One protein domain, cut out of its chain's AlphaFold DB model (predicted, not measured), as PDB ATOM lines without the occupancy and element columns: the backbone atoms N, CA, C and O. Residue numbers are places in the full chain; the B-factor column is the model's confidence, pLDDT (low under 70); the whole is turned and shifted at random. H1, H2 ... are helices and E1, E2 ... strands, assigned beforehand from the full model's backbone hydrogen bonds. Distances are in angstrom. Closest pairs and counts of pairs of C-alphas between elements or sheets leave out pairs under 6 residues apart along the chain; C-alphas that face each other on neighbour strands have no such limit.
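What this domain is: This is residues 56 to 85 and 105 to 161 of the 390 residues of the protein "PHB domain-containing protein" of Streptacidiphilus bronchialis (UniProt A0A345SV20). A small head of strands, made of the three-stranded sheet E3, E2, E5 and the two-stranded sheet E1, E4, stands at one end of an arm of two long helices side by side, H1 running away from the head and H3 running back to it. The short helix H2 lies at the far end of this helical arm. The printed part has 87 residues, with three named helices followed by five named strands; the sheet orders are E3 - E2 - E5 and E1 - E4, both antiparallel, and the class is mixed, helices and strands. The whole is loose, with a radius of gyration of the C-alphas of 16.9 A, and elongated, spanning 51 by 27 by 18 A.

Where its parts are: E2 is residues 129 to 135, 19.7 A long, E3 is 138 to 143 and E5 is 156 to 161, ending at C-alpha 161 (-11.882, 46.234, -36.617). E1 is residues 122 to 125 and E4 is 147 to 150. H1, residues 57 to 77, is 30.0 A long from C-alpha 57 (2.743, 47.375, -51.464); H3, residues 105 to 121, is 24.4 A; H2 is 81 to 85.

How they stand to each other: E2 and E3 form a hairpin, with N 133 and O 141 at 2.9 A; E5 pairs with E2 through N 132 and O 158, 2.8 A. E1 and E4 pair through N 123 and O 149, 2.8 A. The closest C-alphas of H1 and E4, Gly 57 and Ser 149, are 3.9 A apart. H1 and H3 touch at a shallow tilt of 19 degrees, opposite ways, closest at the C-alphas of Leu 64 and Leu 115, 6.0 A. H2 is close to H1 but not clearly touching, the C-alphas of Leu 75 and Trp 81 being 5.8 A apart. H1, H2 and H3 are not on the three-stranded sheet, with 0 pairs of C-alphas within 10 A for each. In H1 and H3 every O i to N i+4 pair is within hydrogen-bond range; H2 has 0 of 1, and 1 of 2 O i to N i+3 pairs.

The domain as a whole: The C-alphas farthest apart, Gly 79 and Val 161, are 51.2 A apart. Residues 86 to 104 are not printed, and C-alphas 85 and 105 are 19.0 A apart across this cut. The links that are printed whole are tight. Mean pLDDT of the printed part is 84.0; residues 78 to 85 are under 70.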
ATOM      1  N   PRO A  56       1.492  51.832 -52.581       84.25
ATOM      2  CA  PRO A  56       1.079  50.490 -52.958       84.25
ATOM      3  C   PRO A  56       2.158  49.463 -52.600       84.25
ATOM      4  O   PRO A  56       3.326  49.647 -52.934       84.25
ATOM      5  N   GLY A  57       1.779  48.375 -51.927       83.44
ATOM      6  CA  GLY A  57       2.743  47.375 -51.464       83.44
ATOM      7  C   GLY A  57       3.514  46.703 -52.598       83.44
ATOM      8  O   GLY A  57       4.666  46.333 -52.403       83.44
ATOM      9  N   TRP A  58       2.929  46.611 -53.795       85.75
ATOM     10  CA  TRP A  58       3.603  46.057 -54.969       85.75
ATOM     11  C   TRP A  58       4.823  46.882 -55.394       85.75
ATOM     12  O   TRP A  58       5.817  46.285 -55.782       85.75
ATOM     13  N   LEU A  59       4.815  48.212 -55.225       89.50
ATOM     14  CA  LEU A  59       5.995  49.048 -55.498       89.50
ATOM     15  C   LEU A  59       7.151  48.727 -54.546       89.50
ATOM     16  O   LEU A  59       8.313  48.697 -54.944       89.50
ATOM     17  N   ALA A  60       6.831  48.460 -53.278       87.62
ATOM     18  CA  ALA A  60       7.830  48.031 -52.310       87.62
ATOM     19  C   ALA A  60       8.342  46.618 -52.622       87.62
ATOM     20  O   ALA A  60       9.535  46.372 -52.486       87.62
ATOM     21  N   VAL A  61       7.481  45.716 -53.107       88.81
ATOM     22  CA  VAL A  61       7.891  44.378 -53.569       88.81
ATOM     23  C   VAL A  61       8.789  44.469 -54.803       88.81
ATOM     24  O   VAL A  61       9.830  43.823 -54.831       88.81
ATOM     25  N   THR A  62       8.463  45.300 -55.795       90.31
ATOM     26  CA  THR A  62       9.327  45.487 -56.972       90.31
ATOM     27  C   THR A  62      10.669  46.099 -56.585       90.31
ATOM     28  O   THR A  62      11.701  45.646 -57.065       90.31
ATOM     29  N   ALA A  63      10.687  47.071 -55.667       90.25
ATOM     30  CA  ALA A  63      11.932  47.643 -55.152       90.25
ATOM     31  C   ALA A  63      12.764  46.612 -54.368       90.25
ATOM     32  O   ALA A  63      13.986  46.582 -54.505       90.25
ATOM     33  N   LEU A  64      12.110  45.739 -53.593       89.75
ATOM     34  CA  LEU A  64      12.747  44.636 -52.872       89.75
ATOM     35  C   LEU A  64      13.392  43.638 -53.847       89.75
ATOM     36  O   LEU A  64      14.548  43.267 -53.662       89.75
ATOM     37  N   LEU A  65      12.676  43.258 -54.911       91.38
ATOM     38  CA  LEU A  65      13.188  42.376 -55.963       91.38
ATOM     39  C   LEU A  65      14.360  43.008 -56.720       91.38
ATOM     40  O   LEU A  65      15.358  42.334 -56.953       91.38
ATOM     41  N   LEU A  66      14.284  44.302 -57.047       91.88
ATOM     42  CA  LEU A  66      15.385  45.029 -57.685       91.88
ATOM     43  C   LEU A  66      16.614  45.130 -56.772       91.88
ATOM     44  O   LEU A  66      17.732  44.941 -57.245       91.88
ATOM     45  N   CYS A  67      16.431  45.368 -55.468       87.94
ATOM     46  CA  CYS A  67      17.537  45.364 -54.505       87.94
ATOM     47  C   CYS A  67      18.164  43.972 -54.371       87.94
ATOM     48  O   CYS A  67      19.386  43.858 -54.360       87.94
ATOM     49  N   LEU A  68      17.356  42.910 -54.318       87.56
ATOM     50  CA  LEU A  68      17.849  41.529 -54.308       87.56
ATOM     51  C   LEU A  68      18.617  41.188 -55.591       87.56
ATOM     52  O   LEU A  68      19.704  40.619 -55.514       87.56
ATOM     53  N   ALA A  69      18.099  41.586 -56.755       89.06
ATOM     54  CA  ALA A  69      18.765  41.393 -58.039       89.06
ATOM     55  C   ALA A  69      20.091  42.167 -58.119       89.06
ATOM     56  O   ALA A  69      21.095  41.612 -58.557       89.06
ATOM     57  N   ALA A  70      20.130  43.414 -57.639       85.31
ATOM     58  CA  ALA A  70      21.358  44.201 -57.555       85.31
ATOM     59  C   ALA A  70      22.380  43.569 -56.594       85.31
ATOM     60  O   ALA A  70      23.568  43.524 -56.907       85.31
ATOM     61  N   MET A  71      21.925  43.024 -55.460       82.50
ATOM     62  CA  MET A  71      22.785  42.323 -54.503       82.50
ATOM     63  C   MET A  71      23.395  41.068 -55.131       82.50
ATOM     64  O   MET A  71      24.605  40.862 -55.053       82.50
ATOM     65  N   ALA A  72      22.575  40.269 -55.816       82.75
ATOM     66  CA  ALA A  72      23.021  39.084 -56.536       82.75
ATOM     67  C   ALA A  72      24.003  39.439 -57.666       82.75
ATOM     68  O   ALA A  72      25.058  38.822 -57.775       82.75
ATOM     69  N   ALA A  73      23.718  40.479 -58.455       83.38
ATOM     70  CA  ALA A  73      24.606  40.940 -59.521       83.38
ATOM     71  C   ALA A  73      25.963  41.424 -58.982       83.38
ATOM     72  O   ALA A  73      26.996  41.144 -59.588       83.38
ATOM     73  N   LEU A  74      25.987  42.103 -57.829       79.19
ATOM     74  CA  LEU A  74      27.232  42.498 -57.161       79.19
ATOM     75  C   LEU A  74      28.032  41.286 -56.666       79.19
ATOM     76  O   LEU A  74      29.251  41.279 -56.825       79.19
ATOM     77  N   LEU A  75      27.366  40.259 -56.128       74.81
ATOM     78  CA  LEU A  75      27.999  39.007 -55.684       74.81
ATOM     79  C   LEU A  75      28.558  38.173 -56.849       74.81
ATOM     80  O   LEU A  75      29.614  37.550 -56.725       74.81
ATOM     81  N   VAL A  76      27.875  38.170 -57.996       77.62
ATOM     82  CA  VAL A  76      28.354  37.518 -59.225       77.62
ATOM     83  C   VAL A  76      29.533  38.293 -59.813       77.62
ATOM     84  O   VAL A  76      30.566  37.702 -60.115       77.62
ATOM     85  N   ARG A  77      29.422  39.626 -59.920       74.12
ATOM     86  CA  ARG A  77      30.479  40.488 -60.472       74.12
ATOM     87  C   ARG A  77      31.748  40.495 -59.621       74.12
ATOM     88  O   ARG A  77      32.832  40.654 -60.168       74.12
ATOM     89  N   SER A  78      31.634  40.310 -58.306       68.69
ATOM     90  CA  SER A  78      32.788  40.171 -57.409       68.69
ATOM     91  C   SER A  78      33.439  38.779 -57.456       68.69
ATOM     92  O   SER A  78      34.416  38.548 -56.743       68.69
ATOM     93  N   GLY A  79      32.925  37.850 -58.276       65.50
ATOM     94  CA  GLY A  79      33.460  36.493 -58.423       65.50
ATOM     95  C   GLY A  79      33.203  35.586 -57.213       65.50
ATOM     96  O   GLY A  79      33.884  34.579 -57.045       65.50
ATOM     97  N   GLN A  80      32.249  35.942 -56.346       62.72
ATOM     98  CA  GLN A  80      31.996  35.251 -55.072       62.72
ATOM     99  C   GLN A  80      30.832  34.260 -55.132       62.72
ATOM    100  O   GLN A  80      30.673  33.457 -54.216       62.72
ATOM    101  N   TRP A  81      30.051  34.269 -56.215       57.19
ATOM    102  CA  TRP A  81      28.947  33.328 -56.433       57.19
ATOM    103  C   TRP A  81      29.345  31.839 -56.307       57.19
ATOM    104  O   TRP A  81      28.614  31.112 -55.635       57.19
ATOM    105  N   PRO A  82      30.506  31.370 -56.826       58.91
ATOM    106  CA  PRO A  82      30.943  29.982 -56.628       58.91
ATOM    107  C   PRO A  82      31.303  29.675 -55.164       58.91
ATOM    108  O   PRO A  82      30.995  28.605 -54.654       58.91
ATOM    109  N   ARG A  83      31.890  30.650 -54.456       57.94
ATOM    110  CA  ARG A  83      32.362  30.510 -53.064       57.94
ATOM    111  C   ARG A  83      31.229  30.517 -52.040       57.94
ATOM    112  O   ARG A  83      31.368  29.954 -50.962       57.94
ATOM    113  N   LEU A  84      30.106  31.163 -52.361       56.69
ATOM    114  CA  LEU A  84      28.918  31.182 -51.505       56.69
ATOM    115  C   LEU A  84      28.163  29.841 -51.549       56.69
ATOM    116  O   LEU A  84      27.551  29.463 -50.556       56.69
ATOM    117  N   TRP A  85      28.244  29.119 -52.676       57.09
ATOM    118  CA  TRP A  85      27.712  27.757 -52.812       57.09
ATOM    119  C   TRP A  85      28.527  26.745 -51.991       57.09
ATOM    120  O   TRP A  85      27.953  25.877 -51.342       57.09
ATOM    121  N   THR A 105      32.048  45.987 -49.138       77.75
ATOM    122  CA  THR A 105      31.419  45.735 -47.832       77.75
ATOM    123  C   THR A 105      30.388  46.809 -47.478       77.75
ATOM    124  O   THR A 105      29.264  46.483 -47.093       77.75
ATOM    125  N   TRP A 106      30.718  48.093 -47.671       83.06
ATOM    126  CA  TRP A 106      29.788  49.197 -47.398       83.06
ATOM    127  C   TRP A 106      28.583  49.214 -48.350       83.06
ATOM    128  O   TRP A 106      27.466  49.490 -47.912       83.06
ATOM    129  N   THR A 107      28.771  48.880 -49.633       83.12
ATOM    130  CA  THR A 107      27.654  48.811 -50.599       83.12
ATOM    131  C   THR A 107      26.674  47.678 -50.288       83.12
ATOM    132  O   THR A 107      25.464  47.910 -50.305       83.12
ATOM    133  N   LEU A 108      27.162  46.486 -49.925       83.12
ATOM    134  CA  LEU A 108      26.317  45.365 -49.499       83.12
ATOM    135  C   LEU A 108      25.589  45.666 -48.185       83.12
ATOM    136  O   LEU A 108      24.392  45.403 -48.077       83.12
ATOM    137  N   ALA A 109      26.274  46.277 -47.215       86.31
ATOM    138  CA  ALA A 109      25.652  46.702 -45.963       86.31
ATOM    139  C   ALA A 109      24.543  47.744 -46.199       86.31
ATOM    140  O   ALA A 109      23.451  47.624 -45.641       86.31
ATOM    141  N   GLY A 110      24.782  48.731 -47.069       89.25
ATOM    142  CA  GLY A 110      23.784  49.732 -47.449       89.25
ATOM    143  C   GLY A 110      22.569  49.117 -48.148       89.25
ATOM    144  O   GLY A 110      21.429  49.413 -47.789       89.25
ATOM    145  N   LEU A 111      22.794  48.210 -49.100       87.81
ATOM    146  CA  LEU A 111      21.724  47.526 -49.828       87.81
ATOM    147  C   LEU A 111      20.912  46.594 -48.914       87.81
ATOM    148  O   LEU A 111      19.684  46.568 -48.992       87.81
ATOM    149  N   GLY A 112      21.583  45.895 -47.994       88.75
ATOM    150  CA  GLY A 112      20.947  45.104 -46.945       88.75
ATOM    151  C   GLY A 112      20.091  45.960 -46.006       88.75
ATOM    152  O   GLY A 112      18.956  45.595 -45.704       88.75
ATOM    153  N   ALA A 113      20.573  47.141 -45.608       89.56
ATOM    154  CA  ALA A 113      19.798  48.078 -44.796       89.56
ATOM    155  C   ALA A 113      18.544  48.591 -45.533       89.56
ATOM    156  O   ALA A 113      17.463  48.650 -44.942       89.56
ATOM    157  N   VAL A 114      18.653  48.901 -46.830       88.88
ATOM    158  CA  VAL A 114      17.505  49.288 -47.671       88.88
ATOM    159  C   VAL A 114      16.502  48.139 -47.796       88.88
ATOM    160  O   VAL A 114      15.298  48.359 -47.647       88.88
ATOM    161  N   LEU A 115      16.978  46.908 -48.005       89.31
ATOM    162  CA  LEU A 115      16.138  45.712 -48.079       89.31
ATOM    163  C   LEU A 115      15.344  45.504 -46.782       89.31
ATOM    164  O   LEU A 115      14.123  45.336 -46.819       89.31
ATOM    165  N   LEU A 116      16.023  45.576 -45.633       89.25
ATOM    166  CA  LEU A 116      15.398  45.463 -44.314       89.25
ATOM    167  C   LEU A 116      14.371  46.575 -44.076       89.25
ATOM    168  O   LEU A 116      13.288  46.311 -43.554       89.25
ATOM    169  N   PHE A 117      14.664  47.806 -44.501       89.94
ATOM    170  CA  PHE A 117      13.739  48.933 -44.389       89.94
ATOM    171  C   PHE A 117      12.472  48.743 -45.239       89.94
ATOM    172  O   PHE A 117      11.357  48.989 -44.763       89.94
ATOM    173  N   LEU A 118      12.620  48.271 -46.482       88.81
ATOM    174  CA  LEU A 118      11.494  47.959 -47.364       88.81
ATOM    175  C   LEU A 118      10.632  46.833 -46.783       88.81
ATOM    176  O   LEU A 118       9.408  46.972 -46.728       88.81
ATOM    177  N   LEU A 119      11.267  45.770 -46.280       87.69
ATOM    178  CA  LEU A 119      10.582  44.620 -45.698       87.69
ATOM    179  C   LEU A 119       9.844  44.979 -44.397       87.69
ATOM    180  O   LEU A 119       8.672  44.644 -44.243       87.69
ATOM    181  N   ALA A 120      10.475  45.736 -43.494       87.69
ATOM    182  CA  ALA A 120       9.861  46.186 -42.239       87.69
ATOM    183  C   ALA A 120       8.645  47.113 -42.456       87.69
ATOM    184  O   ALA A 120       7.741  47.229 -41.611       87.69
ATOM    185  N   GLY A 121       8.606  47.805 -43.596       86.19
ATOM    186  CA  GLY A 121       7.499  48.675 -43.973       86.19
ATOM    187  C   GLY A 121       6.285  47.954 -44.568       86.19
ATOM    188  O   GLY A 121       5.202  48.540 -44.624       86.19
ATOM    189  N   LEU A 122       6.424  46.696 -44.992       88.38
ATOM    190  CA  LEU A 122       5.357  45.942 -45.649       88.38
ATOM    191  C   LEU A 122       4.260  45.543 -44.649       88.38
ATOM    192  O   LEU A 122       4.522  44.962 -43.595       88.38
ATOM    193  N   VAL A 123       3.004  45.849 -44.977       86.69
ATOM    194  CA  VAL A 123       1.837  45.517 -44.151       86.69
ATOM    195  C   VAL A 123       0.735  44.949 -45.032       86.69
ATOM    196  O   VAL A 123       0.266  45.600 -45.962       86.69
ATOM    197  N   GLY A 124       0.275  43.744 -44.699       85.75
ATOM    198  CA  GLY A 124      -0.962  43.191 -45.244       85.75
ATOM    199  C   GLY A 124      -2.166  43.678 -44.441       85.75
ATOM    200  O   GLY A 124      -2.213  43.479 -43.222       85.75
ATOM    201  N   ASN A 125      -3.139  44.300 -45.108       87.31
ATOM    202  CA  ASN A 125      -4.418  44.647 -44.499       87.31
ATOM    203  C   ASN A 125      -5.514  43.673 -44.953       87.31
ATOM    204  O   ASN A 125      -5.685  43.432 -46.150       87.31
ATOM    205  N   ARG A 126      -6.252  43.122 -43.985       85.44
ATOM    206  CA  ARG A 126      -7.394  42.229 -44.226       85.44
ATOM    207  C   ARG A 126      -8.672  43.040 -44.407       85.44
ATOM    208  O   ARG A 126      -8.795  44.150 -43.887       85.44
ATOM    209  N   GLU A 127      -9.641  42.455 -45.093       83.31
ATOM    210  CA  GLU A 127     -10.973  43.039 -45.226       83.31
ATOM    211  C   GLU A 127     -11.633  43.259 -43.856       83.31
ATOM    212  O   GLU A 127     -11.377  42.538 -42.886       83.31
ATOM    213  N   GLY A 128     -12.441  44.316 -43.742       82.06
ATOM    214  CA  GLY A 128     -13.107  44.675 -42.486       82.06
ATOM    215  C   GLY A 128     -12.177  45.175 -41.369       82.06
ATOM    216  O   GLY A 128     -12.641  45.373 -40.243       82.06
ATOM    217  N   THR A 129     -10.889  45.400 -41.655       87.69
ATOM    218  CA  THR A 129      -9.916  45.997 -40.730       87.69
ATOM    219  C   THR A 129      -9.382  47.306 -41.302       87.69
ATOM    220  O   THR A 129      -9.106  47.424 -42.495       87.69
ATOM    221  N   ALA A 130      -9.224  48.299 -40.437       88.88
ATOM    222  CA  ALA A 130      -8.557  49.547 -40.754       88.88
ATOM    223  C   ALA A 130      -7.325  49.714 -39.870       88.88
ATOM    224  O   ALA A 130      -7.337  49.380 -38.683       88.88
ATOM    225  N   VAL A 131      -6.252  50.246 -40.444       88.81
ATOM    226  CA  VAL A 131      -5.027  50.545 -39.703       88.81
ATOM    227  C   VAL A 131      -4.939  52.049 -39.502       88.81
ATOM    228  O   VAL A 131      -4.779  52.808 -40.455       88.81
ATOM    229  N   VAL A 132      -5.046  52.479 -38.249       89.75
ATOM    230  CA  VAL A 132      -4.846  53.869 -37.840       89.75
ATOM    231  C   VAL A 132      -3.348  54.110 -37.698       89.75
ATOM    232  O   VAL A 132      -2.658  53.387 -36.973       89.75
ATOM    233  N   LEU A 133      -2.844  55.117 -38.409       89.88
ATOM    234  CA  LEU A 133      -1.426  55.451 -38.464       89.88
ATOM    235  C   LEU A 133      -1.148  56.711 -37.650       89.88
ATOM    236  O   LEU A 133      -1.725  57.779 -37.889       89.88
ATOM    237  N   THR A 134      -0.221  56.591 -36.705       89.12
ATOM    238  CA  THR A 134       0.284  57.717 -35.917       89.12
ATOM    239  C   THR A 134       1.792  57.827 -36.029       89.12
ATOM    240  O   THR A 134       2.514  56.841 -36.164       89.12
ATOM    241  N   ARG A 135       2.292  59.058 -35.963       87.38
ATOM    242  CA  ARG A 135       3.727  59.333 -35.952       87.38
ATOM    243  C   ARG A 135       4.021  60.353 -34.864       87.38
ATOM    244  O   ARG A 135       3.550  61.485 -34.962       87.38
ATOM    245  N   TRP A 136       4.784  59.938 -33.851       83.38
ATOM    246  CA  TRP A 136       5.131  60.757 -32.678       83.38
ATOM    247  C   TRP A 136       3.911  61.466 -32.070       83.38
ATOM    248  O   TRP A 136       3.877  62.685 -31.953       83.38
ATOM    249  N   GLY A 137       2.854  60.703 -31.785       80.94
ATOM    250  CA  GLY A 137       1.621  61.224 -31.183       80.94
ATOM    251  C   GLY A 137       0.674  61.964 -32.136       80.94
ATOM    252  O   GLY A 137      -0.475  62.185 -31.778       80.94
ATOM    253  N   ARG A 138       1.085  62.293 -33.370       84.50
ATOM    254  CA  ARG A 138       0.206  62.946 -34.356       84.50
ATOM    255  C   ARG A 138      -0.490  61.924 -35.255       84.50
ATOM    256  O   ARG A 138       0.168  61.047 -35.824       84.50
ATOM    257  N   TYR A 139      -1.804  62.066 -35.423       86.38
ATOM    258  CA  TYR A 139      -2.584  61.295 -36.395       86.38
ATOM    259  C   TYR A 139      -2.168  61.656 -37.828       86.38
ATOM    260  O   TYR A 139      -2.117  62.831 -38.195       86.38
ATOM    261  N   ARG A 140      -1.822  60.643 -38.633       84.69
ATOM    262  CA  ARG A 140      -1.388  60.809 -40.033       84.69
ATOM    263  C   ARG A 140      -2.434  60.361 -41.045       84.69
ATOM    264  O   ARG A 140      -2.429  60.847 -42.173       84.69
ATOM    265  N   GLY A 141      -3.325  59.466 -40.641       86.56
ATOM    266  CA  GLY A 141      -4.422  58.984 -41.461       86.56
ATOM    267  C   GLY A 141      -4.785  57.543 -41.137       86.56
ATOM    268  O   GLY A 141      -4.133  56.880 -40.327       86.56
ATOM    269  N   THR A 142      -5.826  57.060 -41.797       88.06
ATOM    270  CA  THR A 142      -6.283  55.676 -41.700       88.06
ATOM    271  C   THR A 142      -6.118  54.988 -43.050       88.06
ATOM    272  O   THR A 142      -6.453  55.539 -44.102       88.06
ATOM    273  N   LEU A 143      -5.596  53.764 -43.021       87.06
ATOM    274  CA  LEU A 143      -5.534  52.869 -44.165       87.06
ATOM    275  C   LEU A 143      -6.717  51.894 -44.112       87.06
ATOM    276  O   LEU A 143      -6.734  50.983 -43.285       87.06
ATOM    277  N   ARG A 144      -7.701  52.092 -44.998       85.00
ATOM    278  CA  ARG A 144      -8.831  51.164 -45.208       85.00
ATOM    279  C   ARG A 144      -8.659  50.230 -46.399       85.00
ATOM    280  O   ARG A 144      -9.393  49.257 -46.508       85.00
ATOM    281  N   ARG A 145      -7.731  50.549 -47.307       79.12
ATOM    282  CA  ARG A 145      -7.496  49.746 -48.510       79.12
ATOM    283  C   ARG A 145      -7.090  48.334 -48.104       79.12
ATOM    284  O   ARG A 145      -6.289  48.156 -47.184       79.12
ATOM    285  N   THR A 146      -7.692  47.360 -48.763       82.69
ATOM    286  CA  THR A 146      -7.380  45.944 -48.605       82.69
ATOM    287  C   THR A 146      -6.134  45.609 -49.420       82.69
ATOM    288  O   THR A 146      -5.798  46.304 -50.381       82.69
ATOM    289  N   GLY A 147      -5.412  44.573 -49.001       83.88
ATOM    290  CA  GLY A 147      -4.200  44.125 -49.681       83.88
ATOM    291  C   GLY A 147      -2.909  44.677 -49.082       83.88
ATOM    292  O   GLY A 147      -2.856  45.132 -47.935       83.88
ATOM    293  N   LEU A 148      -1.832  44.564 -49.859       86.62
ATOM    294  CA  LEU A 148      -0.482  44.894 -49.422       86.62
ATOM    295  C   LEU A 148      -0.228  46.398 -49.548       86.62
ATOM    296  O   LEU A 148      -0.420  46.995 -50.608       86.62
ATOM    297  N   SER A 149       0.230  47.015 -48.468       88.56
ATOM    298  CA  SER A 149       0.568  48.435 -48.408       88.56
ATOM    299  C   SER A 149       1.919  48.618 -47.737       88.56
ATOM    300  O   SER A 149       2.253  47.888 -46.806       88.56
ATOM    301  N   TRP A 150       2.688  49.605 -48.187       90.00
ATOM    302  CA  TRP A 150       3.948  49.956 -47.549       90.00
ATOM    303  C   TRP A 150       3.777  51.198 -46.677       90.00
ATOM    304  O   TRP A 150       3.312  52.247 -47.133       90.00
ATOM    305  N   VAL A 151       4.138  51.066 -45.405       89.88
ATOM    306  CA  VAL A 151       4.038  52.103 -44.379       89.88
ATOM    307  C   VAL A 151       5.382  52.215 -43.682       89.88
ATOM    308  O   VAL A 151       5.889  51.215 -43.178       89.88
ATOM    309  N   ALA A 152       5.921  53.427 -43.561       87.88
ATOM    310  CA  ALA A 152       7.207  53.641 -42.903       87.88
ATOM    311  C   ALA A 152       7.268  52.957 -41.512       87.88
ATOM    312  O   ALA A 152       6.330  53.103 -40.718       87.88
ATOM    313  N   PRO A 153       8.346  52.216 -41.193       85.56
ATOM    314  CA  PRO A 153       8.452  51.443 -39.950       85.56
ATOM    315  C   PRO A 153       8.445  52.314 -38.685       85.56
ATOM    316  O   PRO A 153       8.054  51.848 -37.621       85.56
ATOM    317  N   SER A 154       8.791  53.600 -38.797       87.69
ATOM    318  CA  SER A 154       8.735  54.560 -37.686       87.69
ATOM    319  C   SER A 154       7.315  54.981 -37.287       87.69
ATOM    320  O   SER A 154       7.130  55.677 -36.286       87.69
ATOM    321  N   TRP A 155       6.294  54.617 -38.066       87.81
ATOM    322  CA  TRP A 155       4.909  54.965 -37.764       87.81
ATOM    323  C   TRP A 155       4.293  53.888 -36.875       87.81
ATOM    324  O   TRP A 155       4.350  52.699 -37.186       87.81
ATOM    325  N   ARG A 156       3.649  54.301 -35.780       87.31
ATOM    326  CA  ARG A 156       2.875  53.391 -34.935       87.31
ATOM    327  C   ARG A 156       1.582  53.021 -35.659       87.31
ATOM    328  O   ARG A 156       0.877  53.877 -36.195       87.31
ATOM    329  N   ARG A 157       1.287  51.723 -35.674       88.69
ATOM    330  CA  ARG A 157       0.179  51.116 -36.417       88.69
ATOM    331  C   ARG A 157      -0.802  50.532 -35.406       88.69
ATOM    332  O   ARG A 157      -0.451  49.588 -34.704       88.69
ATOM    333  N   ARG A 158      -2.021  51.066 -35.319       88.19
ATOM    334  CA  ARG A 158      -3.082  50.506 -34.464       88.19
ATOM    335  C   ARG A 158      -4.173  49.913 -35.342       88.19
ATOM    336  O   ARG A 158      -4.780  50.626 -36.137       88.19
ATOM    337  N   ARG A 159      -4.399  48.605 -35.234       89.81
ATOM    338  CA  ARG A 159      -5.467  47.925 -35.978       89.81
ATOM    339  C   ARG A 159      -6.797  48.148 -35.272       89.81
ATOM    340  O   ARG A 159      -6.888  47.974 -34.062       89.81
ATOM    341  N   VAL A 160      -7.808  48.519 -36.045       89.75
ATOM    342  CA  VAL A 160      -9.184  48.702 -35.593       89.75
ATOM    343  C   VAL A 160     -10.081  47.883 -36.502       89.75
ATOM    344  O   VAL A 160     -10.013  47.976 -37.727       89.75
ATOM    345  N   VAL A 161     -10.912  47.051 -35.896       90.69
ATOM    346  CA  VAL A 161     -11.882  46.234 -36.617       90.69
ATOM    347  C   VAL A 161     -13.094  47.108 -36.942       90.69
ATOM    348  O   VAL A 161     -13.714  47.671 -36.046       90.69
TER     349      VAL A 161